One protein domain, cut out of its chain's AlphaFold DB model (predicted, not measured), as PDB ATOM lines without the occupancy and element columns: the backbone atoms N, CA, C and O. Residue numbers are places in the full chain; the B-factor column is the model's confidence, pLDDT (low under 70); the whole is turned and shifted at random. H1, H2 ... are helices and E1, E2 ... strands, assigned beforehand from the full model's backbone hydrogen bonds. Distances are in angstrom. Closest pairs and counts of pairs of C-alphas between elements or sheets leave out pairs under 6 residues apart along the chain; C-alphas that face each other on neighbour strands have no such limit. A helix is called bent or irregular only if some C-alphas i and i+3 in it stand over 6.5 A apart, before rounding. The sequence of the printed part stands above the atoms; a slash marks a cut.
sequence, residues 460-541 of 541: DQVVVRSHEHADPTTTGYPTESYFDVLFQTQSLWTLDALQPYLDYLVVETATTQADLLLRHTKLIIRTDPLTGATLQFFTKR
ATOM      1  N   ASP A 460     -24.016   1.071  10.085       81.25
ATOM      2  CA  ASP A 460     -24.828   2.155   9.515       81.25
ATOM      3  C   ASP A 460     -24.996   3.344  10.482       81.25
ATOM      4  O   ASP A 460     -24.919   4.498  10.063       81.25
ATOM      5  N   GLN A 461     -25.135   3.102  11.788       84.88
ATOM      6  CA  GLN A 461     -25.212   4.176  12.787       84.88
ATOM      7  C   GLN A 461     -23.901   4.940  12.953       84.88
ATOM      8  O   GLN A 461     -23.918   6.140  13.238       84.88
ATOM      9  N   VAL A 462     -22.763   4.263  12.784       86.81
ATOM     10  CA  VAL A 462     -21.448   4.913  12.853       86.81
ATOM     11  C   VAL A 462     -21.328   5.962  11.747       86.81
ATOM     12  O   VAL A 462     -20.812   7.046  11.999       86.81
ATOM     13  N   VAL A 463     -21.886   5.691  10.565       83.62
ATOM     14  CA  VAL A 463     -21.931   6.631   9.431       83.62
ATOM     15  C   VAL A 463     -22.694   7.891   9.791       83.62
ATOM     16  O   VAL A 463     -22.168   8.992   9.648       83.62
ATOM     17  N   VAL A 464     -23.918   7.730  10.296       83.00
ATOM     18  CA  VAL A 464     -24.791   8.854  10.656       83.00
ATOM     19  C   VAL A 464     -24.095   9.738  11.687       83.00
ATOM     20  O   VAL A 464     -23.938  10.936  11.464       83.00
ATOM     21  N   ARG A 465     -23.551   9.131  12.748       85.56
ATOM     22  CA  ARG A 465     -22.786   9.856  13.771       85.56
ATOM     23  C   ARG A 465     -21.537  10.513  13.195       85.56
ATOM     24  O   ARG A 465     -21.223  11.638  13.560       85.56
ATOM     25  N   SER A 466     -20.827   9.848  12.286       85.25
ATOM     26  CA  SER A 466     -19.629  10.417  11.668       85.25
ATOM     27  C   SER A 466     -19.941  11.653  10.826       85.25
ATOM     28  O   SER A 466     -19.166  12.600  10.854       85.25
ATOM     29  N   HIS A 467     -21.094  11.690  10.149       82.94
ATOM     30  CA  HIS A 467     -21.547  12.867   9.409       82.94
ATOM     31  C   HIS A 467     -21.970  14.015  10.327       82.94
ATOM     32  O   HIS A 467     -21.703  15.164   9.996       82.94
ATOM     33  N   GLU A 468     -22.574  13.726  11.482       85.50
ATOM     34  CA  GLU A 468     -22.887  14.748  12.495       85.50
ATOM     35  C   GLU A 468     -21.623  15.397  13.082       85.50
ATOM     36  O   GLU A 468     -21.645  16.568  13.451       85.50
ATOM     37  N   HIS A 469     -20.522  14.643  13.155       81.38
ATOM     38  CA  HIS A 469     -19.233  15.112  13.677       81.38
ATOM     39  C   HIS A 469     -18.294  15.656  12.589       81.38
ATOM     40  O   HIS A 469     -17.239  16.202  12.916       81.38
ATOM     41  N   ALA A 470     -18.631  15.483  11.310       80.81
ATOM     42  CA  ALA A 470     -17.797  15.928  10.205       80.81
ATOM     43  C   ALA A 470     -17.889  17.446  10.024       80.81
ATOM     44  O   ALA A 470     -18.961  18.041  10.137       80.81
ATOM     45  N   ASP A 471     -16.763  18.072   9.679       77.56
ATOM     46  CA  ASP A 471     -16.763  19.470   9.257       77.56
ATOM     47  C   ASP A 471     -17.616  19.600   7.977       77.56
ATOM     48  O   ASP A 471     -17.330  18.897   6.997       77.56
ATOM     49  N   PRO A 472     -18.635  20.485   7.944       76.50
ATOM     50  CA  PRO A 472     -19.520  20.659   6.791       76.50
ATOM     51  C   PRO A 472     -18.787  21.072   5.506       76.50
ATOM     52  O   PRO A 472     -19.358  20.981   4.420       76.50
ATOM     53  N   THR A 473     -17.537  21.528   5.603       76.19
ATOM     54  CA  THR A 473     -16.695  21.876   4.451       76.19
ATOM     55  C   THR A 473     -15.980  20.674   3.822       76.19
ATOM     56  O   THR A 473     -15.455  20.784   2.711       76.19
ATOM     57  N   THR A 474     -15.978  19.511   4.484       73.19
ATOM     58  CA  THR A 474     -15.307  18.305   3.985       73.19
ATOM     59  C   THR A 474     -16.093  17.709   2.822       73.19
ATOM     60  O   THR A 474     -17.183  17.162   2.988       73.19
ATOM     61  N   THR A 475     -15.526  17.791   1.618       62.41
ATOM     62  CA  THR A 475     -16.088  17.144   0.427       62.41
ATOM     63  C   THR A 475     -15.615  15.690   0.365       62.41
ATOM     64  O   THR A 475     -14.451  15.410   0.094       62.41
ATOM     65  N   GLY A 476     -16.514  14.748   0.657       70.44
ATOM     66  CA  GLY A 476     -16.233  13.308   0.625       70.44
ATOM     67  C   GLY A 476     -16.773  12.561   1.844       70.44
ATOM     68  O   GLY A 476     -17.407  13.145   2.720       70.44
ATOM     69  N   TYR A 477     -16.538  11.249   1.888       72.00
ATOM     70  CA  TYR A 477     -16.929  10.423   3.027       72.00
ATOM     71  C   TYR A 477     -15.988  10.698   4.221       72.00
ATOM     72  O   TYR A 477     -14.767  10.571   4.053       72.00
ATOM     73  N   PRO A 478     -16.499  11.070   5.415       84.06
ATOM     74  CA  PRO A 478     -15.684  11.533   6.539       84.06
ATOM     75  C   PRO A 478     -15.015  10.357   7.263       84.06
ATOM     76  O   PRO A 478     -15.354  10.001   8.389       84.06
ATOM     77  N   THR A 479     -14.049   9.732   6.590       89.06
ATOM     78  CA  THR A 479     -13.386   8.508   7.058       89.06
ATOM     79  C   THR A 479     -12.708   8.733   8.413       89.06
ATOM     80  O   THR A 479     -12.856   7.907   9.305       89.06
ATOM     81  N   GLU A 480     -12.056   9.882   8.624       90.50
ATOM     82  CA  GLU A 480     -11.455  10.220   9.926       90.50
ATOM     83  C   GLU A 480     -12.496  10.278  11.052       90.50
ATOM     84  O   GLU A 480     -12.342   9.590  12.060       90.50
ATOM     85  N   SER A 481     -13.602  11.005  10.851       91.38
ATOM     86  CA  SER A 481     -14.691  11.095  11.832       91.38
ATOM     87  C   SER A 481     -15.343   9.733  12.096       91.38
ATOM     88  O   SER A 481     -15.785   9.456  13.210       91.38
ATOM     89  N   TYR A 482     -15.380   8.847  11.097       92.31
ATOM     90  CA  TYR A 482     -15.860   7.475  11.257       92.31
ATOM     91  C   TYR A 482     -14.952   6.664  12.191       92.31
ATOM     92  O   TYR A 482     -15.433   6.038  13.139       92.31
ATOM     93  N   PHE A 483     -13.632   6.724  11.981       95.00
ATOM     94  CA  PHE A 483     -12.655   6.098  12.875       95.00
ATOM     95  C   PHE A 483     -12.667   6.732  14.275       95.00
ATOM     96  O   PHE A 483     -12.545   6.010  15.263       95.00
ATOM     97  N   ASP A 484     -12.886   8.044  14.394       93.69
ATOM     98  CA  ASP A 484     -13.085   8.706  15.686       93.69
ATOM     99  C   ASP A 484     -14.241   8.094  16.475       93.69
ATOM    100  O   ASP A 484     -14.049   7.676  17.615       93.69
ATOM    101  N   VAL A 485     -15.421   7.967  15.866       93.44
ATOM    102  CA  VAL A 485     -16.601   7.402  16.539       93.44
ATOM    103  C   VAL A 485     -16.359   5.948  16.970       93.44
ATOM    104  O   VAL A 485     -16.739   5.566  18.084       93.44
ATOM    105  N   LEU A 486     -15.707   5.137  16.126       93.62
ATOM    106  CA  LEU A 486     -15.357   3.749  16.457       93.62
ATOM    107  C   LEU A 486     -14.394   3.663  17.644       93.62
ATOM    108  O   LEU A 486     -14.634   2.903  18.583       93.62
ATOM    109  N   PHE A 487     -13.318   4.452  17.625       94.38
ATOM    110  CA  PHE A 487     -12.257   4.360  18.626       94.38
ATOM    111  C   PHE A 487     -12.558   5.108  19.931       94.38
ATOM    112  O   PHE A 487     -12.051   4.723  20.984       94.38
ATOM    113  N   GLN A 488     -13.444   6.107  19.901       92.50
ATOM    114  CA  GLN A 488     -14.070   6.671  21.105       92.50
ATOM    115  C   GLN A 488     -14.978   5.653  21.794       92.50
ATOM    116  O   GLN A 488     -15.113   5.645  23.016       92.50
ATOM    117  N   THR A 489     -15.618   4.798  21.001       91.25
ATOM    118  CA  THR A 489     -16.519   3.770  21.504       91.25
ATOM    119  C   THR A 489     -15.759   2.586  22.104       91.25
ATOM    120  O   THR A 489     -16.141   2.094  23.164       91.25
ATOM    121  N   GLN A 490     -14.688   2.146  21.449       91.94
ATOM    122  CA  GLN A 490     -13.816   1.076  21.917       91.94
ATOM    123  C   GLN A 490     -12.378   1.383  21.483       91.94
ATOM    124  O   GLN A 490     -12.098   1.520  20.298       91.94
ATOM    125  N   SER A 491     -11.443   1.490  22.427       92.69
ATOM    126  CA  SER A 491     -10.073   1.952  22.134       92.69
ATOM    127  C   SER A 491      -9.178   0.902  21.462       92.69
ATOM    128  O   SER A 491      -8.178   1.251  20.825       92.69
ATOM    129  N   LEU A 492      -9.528  -0.381  21.609       93.38
ATOM    130  CA  LEU A 492      -8.778  -1.530  21.102       93.38
ATOM    131  C   LEU A 492      -9.712  -2.504  20.395       93.38
ATOM    132  O   LEU A 492     -10.648  -3.019  21.004       93.38
ATOM    133  N   TRP A 493      -9.411  -2.807  19.138       94.25
ATOM    134  CA  TRP A 493     -10.222  -3.689  18.303       94.25
ATOM    135  C   TRP A 493      -9.423  -4.887  17.813       94.25
ATOM    136  O   TRP A 493      -8.279  -4.733  17.405       94.25
ATOM    137  N   THR A 494     -10.025  -6.073  17.785       93.19
ATOM    138  CA  THR A 494      -9.488  -7.187  16.989       93.19
ATOM    139  C   THR A 494      -9.868  -7.004  15.519       93.19
ATOM    140  O   THR A 494     -10.848  -6.315  15.218       93.19
ATOM    141  N   LEU A 495      -9.124  -7.629  14.595       92.69
ATOM    142  CA  LEU A 495      -9.450  -7.556  13.162       92.69
ATOM    143  C   LEU A 495     -10.882  -8.040  12.902       92.69
ATOM    144  O   LEU A 495     -11.661  -7.329  12.286       92.69
ATOM    145  N   ASP A 496     -11.243  -9.192  13.463       91.38
ATOM    146  CA  ASP A 496     -12.566  -9.809  13.348       91.38
ATOM    147  C   ASP A 496     -13.725  -8.906  13.798       91.38
ATOM    148  O   ASP A 496     -14.812  -8.957  13.224       91.38
ATOM    149  N   ALA A 497     -13.518  -8.114  14.856       90.81
ATOM    150  CA  ALA A 497     -14.534  -7.201  15.373       90.81
ATOM    151  C   ALA A 497     -14.624  -5.918  14.536       90.81
ATOM    152  O   ALA A 497     -15.716  -5.382  14.354       90.81
ATOM    153  N   LEU A 498     -13.488  -5.441  14.018       94.31
ATOM    154  CA  LEU A 498     -13.399  -4.226  13.209       94.31
ATOM    155  C   LEU A 498     -13.819  -4.460  11.750       94.31
ATOM    156  O   LEU A 498     -14.341  -3.552  11.107       94.31
ATOM    157  N   GLN A 499     -13.620  -5.675  11.234       94.19
ATOM    158  CA  GLN A 499     -13.796  -6.034   9.827       94.19
ATOM    159  C   GLN A 499     -15.154  -5.619   9.237       94.19
ATOM    160  O   GLN A 499     -15.131  -4.980   8.192       94.19
ATOM    161  N   PRO A 500     -16.315  -5.845   9.882       92.31
ATOM    162  CA  PRO A 500     -17.600  -5.428   9.312       92.31
ATOM    163  C   PRO A 500     -17.726  -3.911   9.101       92.31
ATOM    164  O   PRO A 500     -18.402  -3.462   8.177       92.31
ATOM    165  N   TYR A 501     -17.075  -3.110   9.951       93.25
ATOM    166  CA  TYR A 501     -17.043  -1.652   9.815       93.25
ATOM    167  C   TYR A 501     -16.095  -1.222   8.689       93.25
ATOM    168  O   TYR A 501     -16.373  -0.261   7.973       93.25
ATOM    169  N   LEU A 502     -14.998  -1.961   8.485       93.69
ATOM    170  CA  LEU A 502     -14.108  -1.760   7.340       93.69
ATOM    171  C   LEU A 502     -14.785  -2.166   6.035       93.69
ATOM    172  O   LEU A 502     -14.695  -1.416   5.077       93.69
ATOM    173  N   ASP A 503     -15.485  -3.300   5.998       91.00
ATOM    174  CA  ASP A 503     -16.244  -3.762   4.830       91.00
ATOM    175  C   ASP A 503     -17.242  -2.702   4.374       91.00
ATOM    176  O   ASP A 503     -17.344  -2.402   3.184       91.00
ATOM    177  N   TYR A 504     -17.917  -2.065   5.333       86.75
ATOM    178  CA  TYR A 504     -18.791  -0.938   5.047       86.75
ATOM    179  C   TYR A 504     -18.031   0.222   4.378       86.75
ATOM    180  O   TYR A 504     -18.442   0.711   3.326       86.75
ATOM    181  N   LEU A 505     -16.889   0.636   4.940       88.12
ATOM    182  CA  LEU A 505     -16.064   1.705   4.366       88.12
ATOM    183  C   LEU A 505     -15.467   1.345   3.006       88.12
ATOM    184  O   LEU A 505     -15.349   2.219   2.154       88.12
ATOM    185  N   VAL A 506     -15.078   0.092   2.783       88.44
ATOM    186  CA  VAL A 506     -14.541  -0.391   1.504       88.44
ATOM    187  C   VAL A 506     -15.582  -0.204   0.406       88.44
ATOM    188  O   VAL A 506     -15.256   0.310  -0.662       88.44
ATOM    189  N   VAL A 507     -16.841  -0.553   0.687       82.31
ATOM    190  CA  VAL A 507     -17.956  -0.365  -0.251       82.31
ATOM    191  C   VAL A 507     -18.202   1.119  -0.536       82.31
ATOM    192  O   VAL A 507     -18.422   1.484  -1.688       82.31
ATOM    193  N   GLU A 508     -18.133   1.984   0.478       80.31
ATOM    194  CA  GLU A 508     -18.394   3.423   0.312       80.31
ATOM    195  C   GLU A 508     -17.234   4.198  -0.330       80.31
ATOM    196  O   GLU A 508     -17.454   5.133  -1.096       80.31
ATOM    197  N   THR A 509     -15.990   3.836  -0.020       81.50
ATOM    198  CA  THR A 509     -14.798   4.604  -0.418       81.50
ATOM    199  C   THR A 509     -14.027   3.981  -1.576       81.50
ATOM    200  O   THR A 509     -13.107   4.613  -2.093       81.50
ATOM    201  N   ALA A 510     -14.358   2.744  -1.962       79.75
ATOM    202  CA  ALA A 510     -13.591   1.932  -2.909       79.75
ATOM    203  C   ALA A 510     -12.109   1.745  -2.523       79.75
ATOM    204  O   ALA A 510     -11.271   1.441  -3.373       79.75
ATOM    205  N   THR A 511     -11.765   1.944  -1.249       86.38
ATOM    206  CA  THR A 511     -10.413   1.707  -0.730       86.38
ATOM    207  C   THR A 511     -10.292   0.290  -0.191       86.38
ATOM    208  O   THR A 511     -11.283  -0.323   0.198       86.38
ATOM    209  N   THR A 512      -9.080  -0.264  -0.175       89.38
ATOM    210  CA  THR A 512      -8.874  -1.602   0.389       89.38
ATOM    211  C   THR A 512      -8.906  -1.553   1.919       89.38
ATOM    212  O   THR A 512      -8.503  -0.561   2.529       89.38
ATOM    213  N   GLN A 513      -9.322  -2.650   2.565       93.00
ATOM    214  CA  GLN A 513      -9.267  -2.758   4.030       93.00
ATOM    215  C   GLN A 513      -7.852  -2.492   4.567       93.00
ATOM    216  O   GLN A 513      -7.685  -1.826   5.587       93.00
ATOM    217  N   ALA A 514      -6.830  -2.999   3.868       91.44
ATOM    218  CA  ALA A 514      -5.433  -2.818   4.244       91.44
ATOM    219  C   ALA A 514      -5.030  -1.339   4.216       91.44
ATOM    220  O   ALA A 514      -4.406  -0.865   5.163       91.44
ATOM    221  N   ASP A 515      -5.432  -0.596   3.182       91.94
ATOM    222  CA  ASP A 515      -5.160   0.839   3.092       91.94
ATOM    223  C   ASP A 515      -5.857   1.623   4.208       91.94
ATOM    224  O   ASP A 515      -5.236   2.494   4.817       91.94
ATOM    225  N   LEU A 516      -7.117   1.298   4.517       93.50
ATOM    226  CA  LEU A 516      -7.859   1.923   5.617       93.50
ATOM    227  C   LEU A 516      -7.164   1.689   6.963       93.50
ATOM    228  O   LEU A 516      -6.918   2.635   7.715       93.50
ATOM    229  N   LEU A 517      -6.780   0.442   7.245       94.44
ATOM    230  CA  LEU A 517      -6.052   0.087   8.461       94.44
ATOM    231  C   LEU A 517      -4.702   0.806   8.536       94.44
ATOM    232  O   LEU A 517      -4.371   1.388   9.570       94.44
ATOM    233  N   LEU A 518      -3.930   0.816   7.448       93.50
ATOM    234  CA  LEU A 518      -2.620   1.463   7.400       93.50
ATOM    235  C   LEU A 518      -2.697   2.982   7.551       93.50
ATOM    236  O   LEU A 518      -1.747   3.572   8.063       93.50
ATOM    237  N   ARG A 519      -3.780   3.624   7.110       94.44
ATOM    238  CA  ARG A 519      -3.948   5.078   7.234       94.44
ATOM    239  C   ARG A 519      -4.407   5.490   8.626       94.44
ATOM    240  O   ARG A 519      -3.799   6.389   9.199       94.44
ATOM    241  N   HIS A 520      -5.406   4.809   9.186       95.56
ATOM    242  CA  HIS A 520      -6.120   5.296  10.373       95.56
ATOM    243  C   HIS A 520      -5.790   4.540  11.667       95.56
ATOM    244  O   HIS A 520      -6.160   4.989  12.753       95.56
ATOM    245  N   THR A 521      -5.081   3.407  11.589       96.75
ATOM    246  CA  THR A 521      -4.836   2.548  12.758       96.75
ATOM    247  C   THR A 521      -3.370   2.163  12.957       96.75
ATOM    248  O   THR A 521      -2.532   2.210  12.049       96.75
ATOM    249  N   LYS A 522      -3.035   1.788  14.190       96.50
ATOM    250  CA  LYS A 522      -1.749   1.232  14.603       96.50
ATOM    251  C   LYS A 522      -1.970  -0.166  15.174       96.50
ATOM    252  O   LYS A 522      -2.817  -0.353  16.045       96.50
ATOM    253  N   LEU A 523      -1.185  -1.131  14.695       95.75
ATOM    254  CA  LEU A 523      -1.194  -2.507  15.190       95.75
ATOM    255  C   LEU A 523      -0.444  -2.601  16.529       95.75
ATOM    256  O   LEU A 523       0.689  -2.136  16.657       95.75
ATOM    257  N   ILE A 524      -1.075  -3.237  17.508       95.06
ATOM    258  CA  ILE A 524      -0.536  -3.598  18.815       95.06
ATOM    259  C   ILE A 524      -0.636  -5.117  18.936       95.06
ATOM    260  O   ILE A 524      -1.715  -5.688  18.806       95.06
ATOM    261  N   ILE A 525       0.483  -5.777  19.213       94.06
ATOM    262  CA  ILE A 525       0.515  -7.220  19.455       94.06
ATOM    263  C   ILE A 525       0.591  -7.429  20.965       94.06
ATOM    264  O   ILE A 525       1.478  -6.880  21.619       94.06
ATOM    265  N   ARG A 526      -0.346  -8.197  21.523       92.00
ATOM    266  CA  ARG A 526      -0.345  -8.599  22.934       92.00
ATOM    267  C   ARG A 526      -0.257 -10.109  23.016       92.00
ATOM    268  O   ARG A 526      -1.007 -10.802  22.340       92.00
ATOM    269  N   THR A 527       0.629 -10.615  23.857       90.06
ATOM    270  CA  THR A 527       0.700 -12.047  24.141       90.06
ATOM    271  C   THR A 527      -0.085 -12.315  25.411       90.06
ATOM    272  O   THR A 527       0.197 -11.704  26.441       90.06
ATOM    273  N   ASP A 528      -1.083 -13.190  25.334       82.88
ATOM    274  CA  ASP A 528      -1.806 -13.656  26.510       82.88
ATOM    275  C   ASP A 528      -0.826 -14.425  27.416       82.88
ATOM    276  O   ASP A 528      -0.238 -15.417  26.973       82.88
ATOM    277  N   PRO A 529      -0.608 -13.984  28.667       77.94
ATOM    278  CA  PRO A 529       0.348 -14.619  29.566       77.94
ATOM    279  C   PRO A 529      -0.060 -16.039  29.982       77.94
ATOM    280  O   PRO A 529       0.806 -16.810  30.391       77.94
ATOM    281  N   LEU A 530      -1.347 -16.393  29.898       80.00
ATOM    282  CA  LEU A 530      -1.855 -17.704  30.306       80.00
ATOM    283  C   LEU A 530      -1.766 -18.727  29.176       80.00
ATOM    284  O   LEU A 530      -1.392 -19.874  29.410       80.00
ATOM    285  N   THR A 531      -2.112 -18.322  27.955       88.06
ATOM    286  CA  THR A 531      -2.152 -19.227  26.795       88.06
ATOM    287  C   THR A 531      -0.910 -19.133  25.910       88.06
ATOM    288  O   THR A 531      -0.678 -20.012  25.085       88.06
ATOM    289  N   GLY A 532      -0.109 -18.071  26.051       89.56
ATOM    290  CA  GLY A 532       0.987 -17.745  25.137       89.56
ATOM    291  C   GLY A 532       0.516 -17.286  23.752       89.56
ATOM    292  O   GLY A 532       1.347 -17.041  22.877       89.56
ATOM    293  N   ALA A 533      -0.797 -17.170  23.528       89.44
ATOM    294  CA  ALA A 533      -1.352 -16.784  22.241       89.44
ATOM    295  C   ALA A 533      -1.095 -15.298  21.963       89.44
ATOM    296  O   ALA A 533      -1.385 -14.428  22.786       89.44
ATOM    297  N   THR A 534      -0.568 -14.990  20.780       90.06
ATOM    298  CA  THR A 534      -0.408 -13.611  20.314       90.06
ATOM    299  C   THR A 534      -1.708 -13.119  19.692       90.06
ATOM    300  O   THR A 534      -2.119 -13.600  18.636       90.06
ATOM    301  N   LEU A 535      -2.328 -12.131  20.323       89.88
ATOM    302  CA  LEU A 535      -3.507 -11.432  19.837       89.88
ATOM    303  C   LEU A 535      -3.105 -10.104  19.191       89.88
ATOM    304  O   LEU A 535      -2.270  -9.355  19.706       89.88
ATOM    305  N   GLN A 536      -3.714  -9.818  18.045       93.38
ATOM    306  CA  GLN A 536      -3.509  -8.592  17.285       93.38
ATOM    307  C   GLN A 536      -4.654  -7.619  17.551       93.38
ATOM    308  O   GLN A 536      -5.822  -7.945  17.335       93.38
ATOM    309  N   PHE A 537      -4.299  -6.418  17.995       93.81
ATOM    310  CA  PHE A 537      -5.224  -5.330  18.269       93.81
ATOM    311  C   PHE A 537      -4.895  -4.112  17.416       93.81
ATOM    312  O   PHE A 537      -3.733  -3.797  17.180       93.81
ATOM    313  N   PHE A 538      -5.916  -3.383  17.004       95.38
ATOM    314  CA  PHE A 538      -5.805  -2.111  16.313       95.38
ATOM    315  C   PHE A 538      -6.217  -1.005  17.276       95.38
ATOM    316  O   PHE A 538      -7.188  -1.156  18.018       95.38
ATOM    317  N   THR A 539      -5.463   0.090  17.272       95.69
ATOM    318  CA  THR A 539      -5.801   1.346  17.950       95.69
ATOM    319  C   THR A 539      -5.784   2.494  16.945       95.69
ATOM    320  O   THR A 539      -5.127   2.369  15.909       95.69
ATOM    321  N   LYS A 540      -6.485   3.599  17.218       95.56
ATOM    322  CA  LYS A 540      -6.422   4.788  16.355       95.56
ATOM    323  C   LYS A 540      -5.001   5.367  16.371       95.56
ATOM    324  O   LYS A 540      -4.328   5.308  17.401       95.56
ATOM    325  N   ARG A 541      -4.535   5.865  15.224       92.69
ATOM    326  CA  ARG A 541      -3.255   6.586  15.133       92.69
ATOM    327  C   ARG A 541      -3.268   7.939  15.819       92.69
ATOM    328  O   ARG A 541      -4.340   8.585  15.825       92.69
TER     329      ARG A 541
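Overview. This is residues 460 to 541 of the 541 residues of the protein "Predicted protein" of Phaeodactylum tricornutum (strain CCAP 1055/1) (UniProt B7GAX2). Four helices gather as two crosswise pairs, H1 with H2 and H3 with H4, and a two-stranded hairpin, E1 and E2, runs away from them along the long axis, its tip at residues 528 to 533 sticking out. E2 comes back among the helices, its last residues near H2 and H4, while the loop after H1 makes the opposite end of the rod. The printed part has 82 residues, with four named helices and then two named strands in the order H1 H2 H3 H4 E1 E2; the sheet is E1 - E2, antiparallel, and the class is mixed, helices and strands. It is only just compact, close to loose, with a radius of gyration of the C-alphas of 13.9 A and spans of 48 by 23 by 20 A.

Along the chain. Find C-alpha 460 at (-24.828, 2.155, 9.515); from there H1, residues 460 to 469, runs 14.7 A. Next look for H2 at residues 479 to 489, 15.5 A long. H3, residues 495 to 509, is the longest helix at 19.0 A and begins at C-alpha 495 at (-9.450, -7.556, 13.162); it is irregular, with C-alphas 497 and 500 7.0 A apart. H4 covers residues 513 to 520, and E1 follows at residues 521 to 527, 19.3 A long. E2, residues 534 to 540, runs 19.8 A to C-alpha 540 at (-6.422, 4.788, 16.355).

Arrangement. Start at H1, which touches H2 about perpendicular at 73 degrees; their closest C-alphas, of Ser 466 and Tyr 482, are 4.8 A apart. H1 and H3 are near each other. H2 and H3 are close but not clearly touching, with the C-alphas of Thr 479 and Leu 505 closest at 7.8 A. Residues 502 to 506 of H3 touch H4, about perpendicular at 87 degrees, with the C-alphas of Leu 502 and Gln 513 closest at 5.9 A. E1 and E2 form an antiparallel hairpin at 153 degrees: look for N 524 and O 537 at 2.7 A, within hydrogen-bond range. The closest C-alphas of H2 and E2, those of Phe 487 and Lys 540, are 6.3 A apart. Residues 493 to 494 pair antiparallel with residues 537 to 538 of E2. H1 is apart from H4, E1 and E2. In H1, H2 and H4 every O i to N i+4 pair is within hydrogen-bond range; in H3, 9 of 11 are.

Size, cuts and confidence. Look for the two farthest C-alphas at Thr 473 and Leu 530, 49.6 A apart. The printed part has no cut and ends at Arg 541, the chain's last residue. The links from H2 to H3, H3 to H4 and H4 to E1 are tight, those from H1 to H2 and E1 to E2 are short, and no link is long. The mean pLDDT of the printed part is 88.5, and residue 475 alone is under 70 in this model.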